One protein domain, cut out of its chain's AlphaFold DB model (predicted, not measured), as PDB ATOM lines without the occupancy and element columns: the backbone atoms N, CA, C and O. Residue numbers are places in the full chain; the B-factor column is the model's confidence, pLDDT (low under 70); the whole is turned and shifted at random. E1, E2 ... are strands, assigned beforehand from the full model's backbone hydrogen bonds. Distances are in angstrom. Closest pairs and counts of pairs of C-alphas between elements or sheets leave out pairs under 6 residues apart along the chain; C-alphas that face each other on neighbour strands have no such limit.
ATOM      1  N   VAL A 175     -25.634 -43.493  12.731       86.69
ATOM      2  CA  VAL A 175     -24.627 -43.410  13.786       86.69
ATOM      3  C   VAL A 175     -24.650 -42.002  14.345       86.69
ATOM      4  O   VAL A 175     -24.650 -41.033  13.595       86.69
ATOM      5  N   PHE A 176     -24.661 -41.890  15.664       88.81
ATOM      6  CA  PHE A 176     -24.391 -40.654  16.369       88.81
ATOM      7  C   PHE A 176     -23.023 -40.755  17.041       88.81
ATOM      8  O   PHE A 176     -22.857 -41.515  17.996       88.81
ATOM      9  N   ASN A 177     -22.046 -40.008  16.538       82.88
ATOM     10  CA  ASN A 177     -20.708 -39.929  17.115       82.88
ATOM     11  C   ASN A 177     -20.141 -38.517  16.943       82.88
ATOM     12  O   ASN A 177     -20.456 -37.849  15.963       82.88
ATOM     13  N   ASP A 178     -19.321 -38.061  17.891       86.19
ATOM     14  CA  ASP A 178     -18.678 -36.739  17.856       86.19
ATOM     15  C   ASP A 178     -19.658 -35.590  17.550       86.19
ATOM     16  O   ASP A 178     -19.373 -34.688  16.765       86.19
ATOM     17  N   ASN A 179     -20.838 -35.630  18.182       89.50
ATOM     18  CA  ASN A 179     -21.943 -34.684  17.981       89.50
ATOM     19  C   ASN A 179     -22.571 -34.690  16.578       89.50
ATOM     20  O   ASN A 179     -23.374 -33.813  16.281       89.50
ATOM     21  N   ILE A 180     -22.279 -35.677  15.735       89.88
ATOM     22  CA  ILE A 180     -22.848 -35.805  14.395       89.88
ATOM     23  C   ILE A 180     -23.746 -37.034  14.344       89.88
ATOM     24  O   ILE A 180     -23.300 -38.148  14.607       89.88
ATOM     25  N   LEU A 181     -25.013 -36.824  13.992       92.12
ATOM     26  CA  LEU A 181     -25.971 -37.866  13.653       92.12
ATOM     27  C   LEU A 181     -25.971 -38.058  12.134       92.12
ATOM     28  O   LEU A 181     -26.512 -37.232  11.400       92.12
ATOM     29  N   SER A 182     -25.372 -39.149  11.677       89.94
ATOM     30  CA  SER A 182     -25.350 -39.573  10.279       89.94
ATOM     31  C   SER A 182     -26.448 -40.593  10.019       89.94
ATOM     32  O   SER A 182     -26.652 -41.478  10.844       89.94
ATOM     33  N   PHE A 183     -27.149 -40.491   8.890       90.75
ATOM     34  CA  PHE A 183     -28.127 -41.483   8.429       90.75
ATOM     35  C   PHE A 183     -28.359 -41.370   6.925       90.75
ATOM     36  O   PHE A 183     -28.143 -40.321   6.322       90.75
ATOM     37  N   ALA A 184     -28.857 -42.440   6.313       90.19
ATOM     38  CA  ALA A 184     -29.236 -42.429   4.907       90.19
ATOM     39  C   ALA A 184     -30.703 -42.021   4.697       90.19
ATOM     40  O   ALA A 184     -31.568 -42.384   5.494       90.19
ATOM     41  N   VAL A 185     -30.991 -41.323   3.599       90.75
ATOM     42  CA  VAL A 185     -32.344 -40.990   3.131       90.75
ATOM     43  C   VAL A 185     -32.510 -41.311   1.648       90.75
ATOM     44  O   VAL A 185     -31.577 -41.174   0.853       90.75
ATOM     45  N   ASP A 186     -33.734 -41.674   1.271       90.12
ATOM     46  CA  ASP A 186     -34.181 -41.733  -0.119       90.12
ATOM     47  C   ASP A 186     -34.850 -40.402  -0.497       90.12
ATOM     48  O   ASP A 186     -35.899 -40.039   0.042       90.12
ATOM     49  N   ALA A 187     -34.241 -39.659  -1.424       87.88
ATOM     50  CA  ALA A 187     -34.786 -38.408  -1.951       87.88
ATOM     51  C   ALA A 187     -35.604 -38.616  -3.245       87.88
ATOM     52  O   ALA A 187     -35.810 -37.680  -4.029       87.88
ATOM     53  N   GLY A 188     -36.061 -39.846  -3.495       86.88
ATOM     54  CA  GLY A 188     -36.836 -40.255  -4.656       86.88
ATOM     55  C   GLY A 188     -36.013 -40.178  -5.938       86.88
ATOM     56  O   GLY A 188     -34.922 -40.730  -6.047       86.88
ATOM     57  N   ASN A 189     -36.512 -39.433  -6.928       88.19
ATOM     58  CA  ASN A 189     -35.837 -39.284  -8.226       88.19
ATOM     59  C   ASN A 189     -34.449 -38.622  -8.139       88.19
ATOM     60  O   ASN A 189     -33.709 -38.652  -9.118       88.19
ATOM     61  N   ASN A 190     -34.109 -38.012  -6.999       86.81
ATOM     62  CA  ASN A 190     -32.806 -37.391  -6.773       86.81
ATOM     63  C   ASN A 190     -31.747 -38.383  -6.260       86.81
ATOM     64  O   ASN A 190     -30.577 -38.018  -6.190       86.81
ATOM     65  N   GLY A 191     -32.137 -39.621  -5.944       90.06
ATOM     66  CA  GLY A 191     -31.243 -40.674  -5.471       90.06
ATOM     67  C   GLY A 191     -31.144 -40.767  -3.950       90.06
ATOM     68  O   GLY A 191     -31.961 -40.213  -3.211       90.06
ATOM     69  N   PHE A 192     -30.128 -41.501  -3.500       89.06
ATOM     70  CA  PHE A 192     -29.873 -41.803  -2.094       89.06
ATOM     71  C   PHE A 192     -28.774 -40.895  -1.550       89.06
ATOM     72  O   PHE A 192     -27.789 -40.618  -2.241       89.06
ATOM     73  N   PHE A 193     -28.930 -40.456  -0.306       89.25
ATOM     74  CA  PHE A 193     -27.988 -39.545   0.329       89.25
ATOM     75  C   PHE A 193     -27.704 -39.950   1.767       89.25
ATOM     76  O   PHE A 193     -28.619 -40.313   2.497       89.25
ATOM     77  N   GLU A 194     -26.449 -39.840   2.185       89.50
ATOM     78  CA  GLU A 194     -26.072 -39.778   3.592       89.50
ATOM     79  C   GLU A 194     -26.164 -38.318   4.043       89.50
ATOM     80  O   GLU A 194     -25.612 -37.407   3.420       89.50
ATOM     81  N   VAL A 195     -26.939 -38.108   5.099       91.88
ATOM     82  CA  VAL A 195     -27.270 -36.821   5.696       91.88
ATOM     83  C   VAL A 195     -26.649 -36.762   7.078       91.88
ATOM     84  O   VAL A 195     -26.700 -37.737   7.827       91.88
ATOM     85  N   HIS A 196     -26.089 -35.605   7.417       92.69
ATOM     86  CA  HIS A 196     -25.504 -35.330   8.720       92.69
ATOM     87  C   HIS A 196     -26.303 -34.234   9.422       92.69
ATOM     88  O   HIS A 196     -26.547 -33.173   8.841       92.69
ATOM     89  N   LEU A 197     -26.682 -34.483  10.673       94.31
ATOM     90  CA  LEU A 197     -27.190 -33.454  11.571       94.31
ATOM     91  C   LEU A 197     -26.204 -33.236  12.716       94.31
ATOM     92  O   LEU A 197     -25.772 -34.193  13.357       94.31
ATOM     93  N   GLU A 198     -25.863 -31.986  12.994       94.00
ATOM     94  CA  GLU A 198     -24.967 -31.619  14.088       94.00
ATOM     95  C   GLU A 198     -25.784 -31.333  15.351       94.00
ATOM     96  O   GLU A 198     -26.784 -30.617  15.306       94.00
ATOM     97  N   LEU A 199     -25.394 -31.914  16.485       92.81
ATOM     98  CA  LEU A 199     -26.029 -31.649  17.770       92.81
ATOM     99  C   LEU A 199     -25.753 -30.198  18.175       92.81
ATOM    100  O   LEU A 199     -24.610 -29.812  18.424       92.81
ATOM    101  N   VAL A 200     -26.818 -29.418  18.326       89.62
ATOM    102  CA  VAL A 200     -26.773 -28.047  18.824       89.62
ATOM    103  C   VAL A 200     -27.309 -28.041  20.249       89.62
ATOM    104  O   VAL A 200     -28.456 -28.404  20.515       89.62
ATOM    105  N   VAL A 201     -26.464 -27.648  21.201       68.31
ATOM    106  CA  VAL A 201     -26.868 -27.549  22.608       68.31
ATOM    107  C   VAL A 201     -27.813 -26.363  22.760       68.31
ATOM    108  O   VAL A 201     -27.428 -25.220  22.516       68.31
ATOM    109  N   THR A 202     -29.044 -26.630  23.190       64.12
ATOM    110  CA  THR A 202     -30.026 -25.587  23.503       64.12
ATOM    111  C   THR A 202     -30.633 -25.828  24.882       64.12
ATOM    112  O   THR A 202     -30.698 -26.961  25.359       64.12
ATOM    113  N   ASP A 203     -31.155 -24.771  25.501       68.62
ATOM    114  CA  ASP A 203     -31.895 -24.861  26.768       68.62
ATOM    115  C   ASP A 203     -33.256 -25.588  26.621       68.62
ATOM    116  O   ASP A 203     -33.975 -25.770  27.603       68.62
ATOM    117  N   MET A 204     -33.635 -25.983  25.398       63.97
ATOM    118  CA  MET A 204     -34.965 -26.500  25.044       63.97
ATOM    119  C   MET A 204     -34.996 -28.005  24.737       63.97
ATOM    120  O   MET A 204     -36.061 -28.532  24.417       63.97
ATOM    121  N   GLY A 205     -33.867 -28.708  24.864       81.94
ATOM    122  CA  GLY A 205     -33.773 -30.154  24.651       81.94
ATOM    123  C   GLY A 205     -32.643 -30.552  23.702       81.94
ATOM    124  O   GLY A 205     -31.729 -29.773  23.433       81.94
ATOM    125  N   ILE A 206     -32.706 -31.790  23.206       90.25
ATOM    126  CA  ILE A 206     -31.751 -32.325  22.229       90.25
ATOM    127  C   ILE A 206     -32.189 -31.854  20.840       90.25
ATOM    128  O   ILE A 206     -33.201 -32.324  20.315       90.25
ATOM    129  N   VAL A 207     -31.440 -30.907  20.276       94.12
ATOM    130  CA  VAL A 207     -31.712 -30.285  18.976       94.12
ATOM    131  C   VAL A 207     -30.569 -30.595  18.025       94.12
ATOM    132  O   VAL A 207     -29.404 -30.516  18.397       94.12
ATOM    133  N   PHE A 208     -30.908 -30.930  16.792       94.88
ATOM    134  CA  PHE A 208     -29.966 -31.203  15.725       94.88
ATOM    135  C   PHE A 208     -30.182 -30.224  14.576       94.88
ATOM    136  O   PHE A 208     -31.322 -29.967  14.199       94.88
ATOM    137  N   GLU A 209     -29.110 -29.707  13.999       95.00
ATOM    138  CA  GLU A 209     -29.145 -28.802  12.853       95.00
ATOM    139  C   GLU A 209     -28.642 -29.514  11.602       95.00
ATOM    140  O   GLU A 209     -27.620 -30.200  11.629       95.00
ATOM    141  N   PHE A 210     -29.387 -29.389  10.505       93.94
ATOM    142  CA  PHE A 210     -28.989 -29.955   9.223       93.94
ATOM    143  C   PHE A 210     -28.001 -29.039   8.498       93.94
ATOM    144  O   PHE A 210     -28.321 -27.887   8.211       93.94
ATOM    145  N   ASP A 211     -26.845 -29.593   8.130       85.25
ATOM    146  CA  ASP A 211     -25.860 -28.927   7.279       85.25
ATOM    147  C   ASP A 211     -26.002 -29.419   5.820       85.25
ATOM    148  O   ASP A 211     -25.591 -30.545   5.503       85.25
ATOM    149  N   PRO A 212     -26.573 -28.607   4.906       85.31
ATOM    150  CA  PRO A 212     -26.766 -29.000   3.514       85.31
ATOM    151  C   PRO A 212     -25.452 -29.201   2.747       85.31
ATOM    152  O   PRO A 212     -25.452 -29.920   1.746       85.31
ATOM    153  N   ASP A 213     -24.339 -28.625   3.207       85.69
ATOM    154  CA  ASP A 213     -23.036 -28.754   2.546       85.69
ATOM    155  C   ASP A 213     -22.341 -30.088   2.881       85.69
ATOM    156  O   ASP A 213     -21.363 -30.469   2.232       85.69
ATOM    157  N   ARG A 214     -22.857 -30.832   3.870       81.31
ATOM    158  CA  ARG A 214     -22.324 -32.131   4.320       81.31
ATOM    159  C   ARG A 214     -23.092 -33.342   3.797       81.31
ATOM    160  O   ARG A 214     -22.872 -34.452   4.275       81.31
ATOM    161  N   VAL A 215     -23.970 -33.150   2.815       88.62
ATOM    162  CA  VAL A 215     -24.722 -34.243   2.190       88.62
ATOM    163  C   VAL A 215     -23.833 -35.022   1.219       88.62
ATOM    164  O   VAL A 215     -23.223 -34.449   0.317       88.62
ATOM    165  N   ILE A 216     -23.802 -36.347   1.362       87.19
ATOM    166  CA  ILE A 216     -23.008 -37.243   0.513       87.19
ATOM    167  C   ILE A 216     -23.953 -38.076  -0.353       87.19
ATOM    168  O   ILE A 216     -24.865 -38.718   0.154       87.19
ATOM    169  N   SER A 217     -23.744 -38.088  -1.672       86.75
ATOM    170  CA  SER A 217     -24.515 -38.952  -2.576       86.75
ATOM    171  C   SER A 217     -24.068 -40.408  -2.452       86.75
ATOM    172  O   SER A 217     -22.873 -40.703  -2.470       86.75
ATOM    173  N   LEU A 218     -25.037 -41.315  -2.357       80.44
ATOM    174  CA  LEU A 218     -24.822 -42.753  -2.274       80.44
ATOM    175  C   LEU A 218     -25.144 -43.407  -3.621       80.44
ATOM    176  O   LEU A 218     -26.164 -43.122  -4.251       80.44
ATOM    177  N   SER A 219     -24.274 -44.313  -4.064       77.75
ATOM    178  CA  SER A 219     -24.437 -45.050  -5.325       77.75
ATOM    179  C   SER A 219     -25.463 -46.185  -5.243       77.75
ATOM    180  O   SER A 219     -25.925 -46.665  -6.278       77.75
ATOM    181  N   THR A 220     -25.826 -46.616  -4.034       76.69
ATOM    182  CA  THR A 220     -26.753 -47.720  -3.763       76.69
ATOM    183  C   THR A 220     -27.660 -47.384  -2.588       76.69
ATOM    184  O   THR A 220     -27.240 -46.684  -1.670       76.69
ATOM    185  N   ALA A 221     -28.884 -47.914  -2.605       78.62
ATOM    186  CA  ALA A 221     -29.839 -47.776  -1.509       78.62
ATOM    187  C   ALA A 221     -29.367 -48.565  -0.275       78.62
ATOM    188  O   ALA A 221     -29.200 -49.783  -0.385       78.62
ATOM    189  N   PRO A 222     -29.178 -47.925   0.890       74.25
ATOM    190  CA  PRO A 222     -28.945 -48.643   2.138       74.25
ATOM    191  C   PRO A 222     -30.225 -49.343   2.610       74.25
ATOM    192  O   PRO A 222     -31.329 -48.855   2.369       74.25
ATOM    193  N   ALA A 223     -30.083 -50.480   3.292       70.25
ATOM    194  CA  ALA A 223     -31.222 -51.304   3.702       70.25
ATOM    195  C   ALA A 223     -32.123 -50.621   4.748       70.25
ATOM    196  O   ALA A 223     -33.345 -50.727   4.668       70.25
ATOM    197  N   ASN A 224     -31.537 -49.856   5.674       77.25
ATOM    198  CA  ASN A 224     -32.275 -49.023   6.618       77.25
ATOM    199  C   ASN A 224     -32.071 -47.549   6.279       77.25
ATOM    200  O   ASN A 224     -30.952 -47.053   6.237       77.25
ATOM    201  N   MET A 225     -33.151 -46.823   6.024       87.88
ATOM    202  CA  MET A 225     -33.095 -45.391   5.738       87.88
ATOM    203  C   MET A 225     -34.031 -44.650   6.673       87.88
ATOM    204  O   MET A 225     -35.107 -45.138   7.025       87.88
ATOM    205  N   ALA A 226     -33.619 -43.450   7.056       92.62
ATOM    206  CA  ALA A 226     -34.511 -42.523   7.704       92.62
ATOM    207  C   ALA A 226     -35.592 -42.064   6.718       92.62
ATOM    208  O   ALA A 226     -35.372 -41.944   5.511       92.62
ATOM    209  N   THR A 227     -36.775 -41.782   7.249       93.00
ATOM    210  CA  THR A 227     -37.918 -41.304   6.470       93.00
ATOM    211  C   THR A 227     -38.368 -39.955   6.996       93.00
ATOM    212  O   THR A 227     -38.516 -39.764   8.202       93.00
ATOM    213  N   PHE A 228     -38.592 -39.000   6.094       93.25
ATOM    214  CA  PHE A 228     -39.115 -37.686   6.450       93.25
ATOM    215  C   PHE A 228     -40.548 -37.509   5.938       93.25
ATOM    216  O   PHE A 228     -40.816 -37.589   4.740       93.25
ATOM    217  N   SER A 229     -41.475 -37.215   6.849       93.31
ATOM    218  CA  SER A 229     -42.842 -36.812   6.528       93.31
ATOM    219  C   SER A 229     -42.949 -35.293   6.531       93.31
ATOM    220  O   SER A 229     -42.984 -34.666   7.589       93.31
ATOM    221  N   ALA A 230     -43.081 -34.692   5.346       89.19
ATOM    222  CA  ALA A 230     -43.307 -33.250   5.218       89.19
ATOM    223  C   ALA A 230     -44.649 -32.802   5.828       89.19
ATOM    224  O   ALA A 230     -44.751 -31.689   6.341       89.19
ATOM    225  N   GLN A 231     -45.668 -33.673   5.808       92.31
ATOM    226  CA  GLN A 231     -46.982 -33.393   6.393       92.31
ATOM    227  C   GLN A 231     -46.899 -33.253   7.916       92.31
ATOM    228  O   GLN A 231     -47.467 -32.318   8.479       92.31
ATOM    229  N   ASN A 232     -46.174 -34.166   8.566       93.00
ATOM    230  CA  ASN A 232     -46.062 -34.206  10.026       93.00
ATOM    231  C   ASN A 232     -44.816 -33.478  10.543       93.00
ATOM    232  O   ASN A 232     -44.669 -33.305  11.749       93.00
ATOM    233  N   ARG A 233     -43.933 -33.038   9.636       95.69
ATOM    234  CA  ARG A 233     -42.620 -32.457   9.948       95.69
ATOM    235  C   ARG A 233     -41.806 -33.379  10.849       95.69
ATOM    236  O   ARG A 233     -41.232 -32.943  11.843       95.69
ATOM    237  N   THR A 234     -41.801 -34.662  10.516       96.56
ATOM    238  CA  THR A 234     -41.211 -35.713  11.348       96.56
ATOM    239  C   THR A 234     -40.169 -36.472  10.553       96.56
ATOM    240  O   THR A 234     -40.456 -36.909   9.442       96.56
ATOM    241  N   LEU A 235     -38.984 -36.627  11.131       96.12
ATOM    242  CA  LEU A 235     -37.920 -37.501  10.667       96.12
ATOM    243  C   LEU A 235     -37.893 -38.733  11.576       96.12
ATOM    244  O   LEU A 235     -37.705 -38.600  12.783       96.12
ATOM    245  N   THR A 236     -38.093 -39.915  11.007       95.31
ATOM    246  CA  THR A 236     -38.022 -41.193  11.722       95.31
ATOM    247  C   THR A 236     -36.788 -41.948  11.264       95.31
ATOM    248  O   THR A 236     -36.631 -42.202  10.070       95.31
ATOM    249  N   ILE A 237     -35.932 -42.318  12.211       93.31
ATOM    250  CA  ILE A 237     -34.703 -43.071  11.989       93.31
ATOM    251  C   ILE A 237     -34.891 -44.459  12.623       93.31
ATOM    252  O   ILE A 237     -35.104 -44.534  13.837       93.31
ATOM    253  N   PRO A 238     -34.852 -45.553  11.835       90.25
ATOM    254  CA  PRO A 238     -35.166 -46.896  12.329       90.25
ATOM    255  C   PRO A 238     -34.329 -47.321  13.537       90.25
ATOM    256  O   PRO A 238     -34.869 -47.859  14.502       90.25
ATOM    257  N   SER A 239     -33.029 -47.044  13.498       87.81
ATOM    258  CA  SER A 239     -32.103 -47.324  14.587       87.81
ATOM    259  C   SER A 239     -30.899 -46.391  14.524       87.81
ATOM    260  O   SER A 239     -30.464 -46.031  13.433       87.81
ATOM    261  N   VAL A 240     -30.368 -45.989  15.680       88.06
ATOM    262  CA  VAL A 240     -29.177 -45.136  15.807       88.06
ATOM    263  C   VAL A 240     -28.207 -45.768  16.796       88.06
ATOM    264  O   VAL A 240     -28.582 -46.030  17.938       88.06
ATOM    265  N   ILE A 241     -26.952 -45.960  16.389       84.75
ATOM    266  CA  ILE A 241     -25.867 -46.283  17.322       84.75
ATOM    267  C   ILE A 241     -25.260 -44.986  17.853       84.75
ATOM    268  O   ILE A 241     -24.643 -44.236  17.108       84.75
ATOM    269  N   VAL A 242     -25.392 -44.742  19.149       84.50
ATOM    270  CA  VAL A 242     -24.808 -43.617  19.884       84.50
ATOM    271  C   VAL A 242     -23.457 -44.023  20.471       84.50
ATOM    272  O   VAL A 242     -23.377 -45.002  21.217       84.50
ATOM    273  N   ASN A 243     -22.406 -43.260  20.151       72.44
ATOM    274  CA  ASN A 243     -21.033 -43.417  20.650       72.44
ATOM    275  C   ASN A 243     -20.559 -44.878  20.644       72.44
ATOM    276  O   ASN A 243     -19.950 -45.339  21.610       72.44
ATOM    277  N   GLU A 244     -20.918 -45.633  19.600       68.00
ATOM    278  CA  GLU A 244     -20.505 -47.035  19.396       68.00
ATOM    279  C   GLU A 244     -20.991 -48.011  20.493       68.00
ATOM    280  O   GLU A 244     -20.588 -49.174  20.553       68.00
ATOM    281  N   THR A 245     -21.853 -47.549  21.401       64.31
ATOM    282  CA  THR A 245     -22.131 -48.231  22.674       64.31
ATOM    283  C   THR A 245     -23.578 -48.126  23.133       64.31
ATOM    284  O   THR A 245     -23.903 -48.667  24.184       64.31
ATOM    285  N   THR A 246     -24.483 -47.456  22.415       77.25
ATOM    286  CA  THR A 246     -25.922 -47.436  22.756       77.25
ATOM    287  C   THR A 246     -26.782 -47.530  21.490       77.25
ATOM    288  O   THR A 246     -26.644 -46.691  20.613       77.25
ATOM    289  N   LEU A 247     -27.649 -48.548  21.380       81.75
ATOM    290  CA  LEU A 247     -28.602 -48.686  20.274       81.75
ATOM    291  C   LEU A 247     -29.907 -48.038  20.702       81.75
ATOM    292  O   LEU A 247     -30.495 -48.459  21.695       81.75
ATOM    293  N   LEU A 248     -30.359 -47.050  19.944       87.38
ATOM    294  CA  LEU A 248     -31.699 -46.497  20.064       87.38
ATOM    295  C   LEU A 248     -32.525 -47.000  18.891       87.38
ATOM    296  O   LEU A 248     -32.049 -46.951  17.755       87.38
ATOM    297  N   ASN A 249     -33.745 -47.454  19.145       89.00
ATOM    298  CA  ASN A 249     -34.671 -47.845  18.090       89.00
ATOM    299  C   ASN A 249     -35.730 -46.764  17.897       89.00
ATOM    300  O   ASN A 249     -36.018 -45.988  18.807       89.00
ATOM    301  N   ASN A 250     -36.309 -46.709  16.698       90.50
ATOM    302  CA  ASN A 250     -37.439 -45.838  16.382       90.50
ATOM    303  C   ASN A 250     -37.217 -44.381  16.845       90.50
ATOM    304  O   ASN A 250     -38.046 -43.787  17.537       90.50
ATOM    305  N   VAL A 251     -36.054 -43.814  16.505       95.00
ATOM    306  CA  VAL A 251     -35.704 -42.443  16.888       95.00
ATOM    307  C   VAL A 251     -36.542 -41.481  16.055       95.00
ATOM    308  O   VAL A 251     -36.496 -41.496  14.825       95.00
ATOM    309  N   VAL A 252     -37.306 -40.622  16.722       96.56
ATOM    310  CA  VAL A 252     -38.198 -39.653  16.087       96.56
ATOM    311  C   VAL A 252     -37.722 -38.244  16.402       96.56
ATOM    312  O   VAL A 252     -37.673 -37.839  17.564       96.56
ATOM    313  N   LEU A 253     -37.425 -37.475  15.359       96.31
ATOM    314  CA  LEU A 253     -37.128 -36.048  15.433       96.31
ATOM    315  C   LEU A 253     -38.250 -35.244  14.759       96.31
ATOM    316  O   LEU A 253     -38.832 -35.679  13.765       96.31
ATOM    317  N   SER A 254     -38.550 -34.047  15.256       96.12
ATOM    318  CA  SER A 254     -39.496 -33.120  14.622       96.12
ATOM    319  C   SER A 254     -38.781 -31.873  14.121       96.12
ATOM    320  O   SER A 254     -38.018 -31.277  14.870       96.12
ATOM    321  N   LEU A 255     -39.045 -31.453  12.880       95.56
ATOM    322  CA  LEU A 255     -38.548 -30.189  12.332       95.56
ATOM    323  C   LEU A 255     -39.258 -29.018  13.032       95.56
ATOM    324  O   LEU A 255     -40.380 -28.641  12.671       95.56
ATOM    325  N   THR A 256     -38.593 -28.461  14.041       93.50
ATOM    326  CA  THR A 256     -39.114 -27.413  14.927       93.50
ATOM    327  C   THR A 256     -38.744 -26.009  14.467       93.50
ATOM    328  O   THR A 256     -39.544 -25.096  14.660       93.50
ATOM    329  N   ASP A 257     -37.596 -25.839  13.805       92.56
ATOM    330  CA  ASP A 257     -37.198 -24.573  13.181       92.56
ATOM    331  C   ASP A 257     -36.859 -24.786  11.697       92.56
ATOM    332  O   ASP A 257     -35.727 -25.117  11.348       92.56
ATOM    333  N   PRO A 258     -37.832 -24.602  10.788       91.50
ATOM    334  CA  PRO A 258     -37.599 -24.739   9.353       91.50
ATOM    335  C   PRO A 258     -36.652 -23.692   8.760       91.50
ATOM    336  O   PRO A 258     -36.128 -23.928   7.677       91.50
ATOM    337  N   ALA A 259     -36.466 -22.534   9.405       91.62
ATOM    338  CA  ALA A 259     -35.598 -21.485   8.874       91.62
ATOM    339  C   ALA A 259     -34.120 -21.849   9.051       91.62
ATOM    340  O   ALA A 259     -33.320 -21.590   8.157       91.62
ATOM    341  N   ASN A 260     -33.802 -22.496  10.174       90.44
ATOM    342  CA  ASN A 260     -32.462 -22.988  10.497       90.44
ATOM    343  C   ASN A 260     -32.306 -24.502  10.260       90.44
ATOM    344  O   ASN A 260     -31.277 -25.070  10.588       90.44
ATOM    345  N   LEU A 261     -33.327 -25.167   9.701       93.50
ATOM    346  CA  LEU A 261     -33.348 -26.614   9.441       93.50
ATOM    347  C   LEU A 261     -33.061 -27.457  10.699       93.50
ATOM    348  O   LEU A 261     -32.360 -28.468  10.640       93.50
ATOM    349  N   GLN A 262     -33.628 -27.044  11.838       94.44
ATOM    350  CA  GLN A 262     -33.406 -27.703  13.123       94.44
ATOM    351  C   GLN A 262     -34.511 -28.690  13.485       94.44
ATOM    352  O   GLN A 262     -35.712 -28.395  13.412       94.44
ATOM    353  N   PHE A 263     -34.071 -29.847  13.959       95.19
ATOM    354  CA  PHE A 263     -34.876 -30.973  14.379       95.19
ATOM    355  C   PHE A 263     -34.725 -31.205  15.883       95.19
ATOM    356  O   PHE A 263     -33.618 -31.367  16.379       95.19
ATOM    357  N   THR A 264     -35.830 -31.271  16.618       94.75
ATOM    358  CA  THR A 264     -35.830 -31.596  18.052       94.75
ATOM    359  C   THR A 264     -36.167 -33.067  18.260       94.75
ATOM    360  O   THR A 264     -37.112 -33.572  17.650       94.75
ATOM    361  N   LEU A 265     -35.431 -33.753  19.137       94.56
ATOM    362  CA  LEU A 265     -35.735 -35.126  19.540       94.56
ATOM    363  C   LEU A 265     -37.089 -35.207  20.250       94.56
ATOM    364  O   LEU A 265     -37.337 -34.495  21.220       94.56
ATOM    365  N   VAL A 266     -37.949 -36.105  19.769       95.06
ATOM    366  CA  VAL A 266     -39.299 -36.341  20.301       95.06
ATOM    367  C   VAL A 266     -39.340 -37.619  21.132       95.06
ATOM    368  O   VAL A 266     -39.821 -37.598  22.263       95.06
ATOM    369  N   SER A 267     -38.858 -38.730  20.577       95.12
ATOM    370  CA  SER A 267     -38.908 -40.047  21.221       95.12
ATOM    371  C   SER A 267     -37.874 -41.009  20.644       95.12
ATOM    372  O   SER A 267     -37.357 -40.792  19.550       95.12
ATOM    373  N   PHE A 268     -37.608 -42.080  21.383       93.94
ATOM    374  CA  PHE A 268     -36.871 -43.272  20.969       93.94
ATOM    375  C   PHE A 268     -37.316 -44.448  21.853       93.94
ATOM    376  O   PHE A 268     -37.931 -44.226  22.902       93.94
TER     377      PHE A 268
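What this domain is: This is residues 175 to 268 of the 269 residues of the protein "Peptidyl-prolyl cis-trans isomerase" of Nitrosomonas aestuarii (UniProt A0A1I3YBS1). This is a small closed barrel of seven strands, made of two antiparallel runs, E1 to E4 and E7 to E9, joined along two seams, E4 with E9 and E7 with E1. The E7 and E1 seam is thin and parallel, and the short strands E5 and E6 pair onto E3 and E7 outside the ring. The printed part has 94 residues with no named helix and nine strands, E1 to E9 in chain order; the class is all strand, and the barrel is mixed. It is compact, with a radius of gyration of the C-alphas of 12.6 A, and rounded, spanning 38 by 33 by 24 A.

Where its parts are: Begin at C-alpha 175, at (-24.627, -43.410, 13.786), where E1, residues 175 to 177, starts. E2 follows in residues 180 to 186, 19.3 A long. Find C-alpha 192 at (-29.873, -41.803, -2.094); from there E3 runs 30.3 A to residue 202. Next come E4, residues 205 to 210, 16.2 A; E5, residues 216 to 218; and E6, residues 227 to 229. E7, residues 234 to 242, measures 20.1 A and bends by 76 degrees at residue 238. E8, residues 246 to 257, measures 27.2 A and bends by 78 degrees at residue 249. E9, residues 262 to 267, measures 15.8 A and ends at C-alpha 267, (-38.908, -40.047, 21.221).

How they stand to each other: Walk round the ring as E1, E2, E3, E4, E9, E8, E7 and back to E1. Two meanders, each strand the antiparallel neighbour of the one before, are E1 E2 E3 E4 and E6 E7 E8 E9. In the hairpin of E1 and E2, N 175 and O 182 are 2.9 A apart. Between E2 and E3 look at N 183 and O 195, 3.0 A. E3 pairs in a staggered way: E4 and E5 lie on the side away from E2, with N 198 and O 209 at 2.9 A and N 194 and O 216 at 2.8 A. Antiparallel E4 and E9 have N 208 and O 263 at 2.8 A, and E9 and E8 have N 264 and O 254 at 2.8 A. E8 and E7 have N 237 and O 251 at 2.8 A. On the other side of E7 are E1, parallel, with N 176 and O 241 at 2.8 A, and E6, antiparallel, with N 229 and O 234 at 2.8 A. E5 and E6 are apart.

The domain as a whole: The C-alphas farthest apart, those of Asp 203 and Ser 219, are 38.6 A apart. The printed part has no cut. No link is long; E5 to E6, with 8 residues between them, is short and the others are tight. The mean pLDDT of the printed part is 87.8, and residues 201 to 204 and 244 to 245 are under 70.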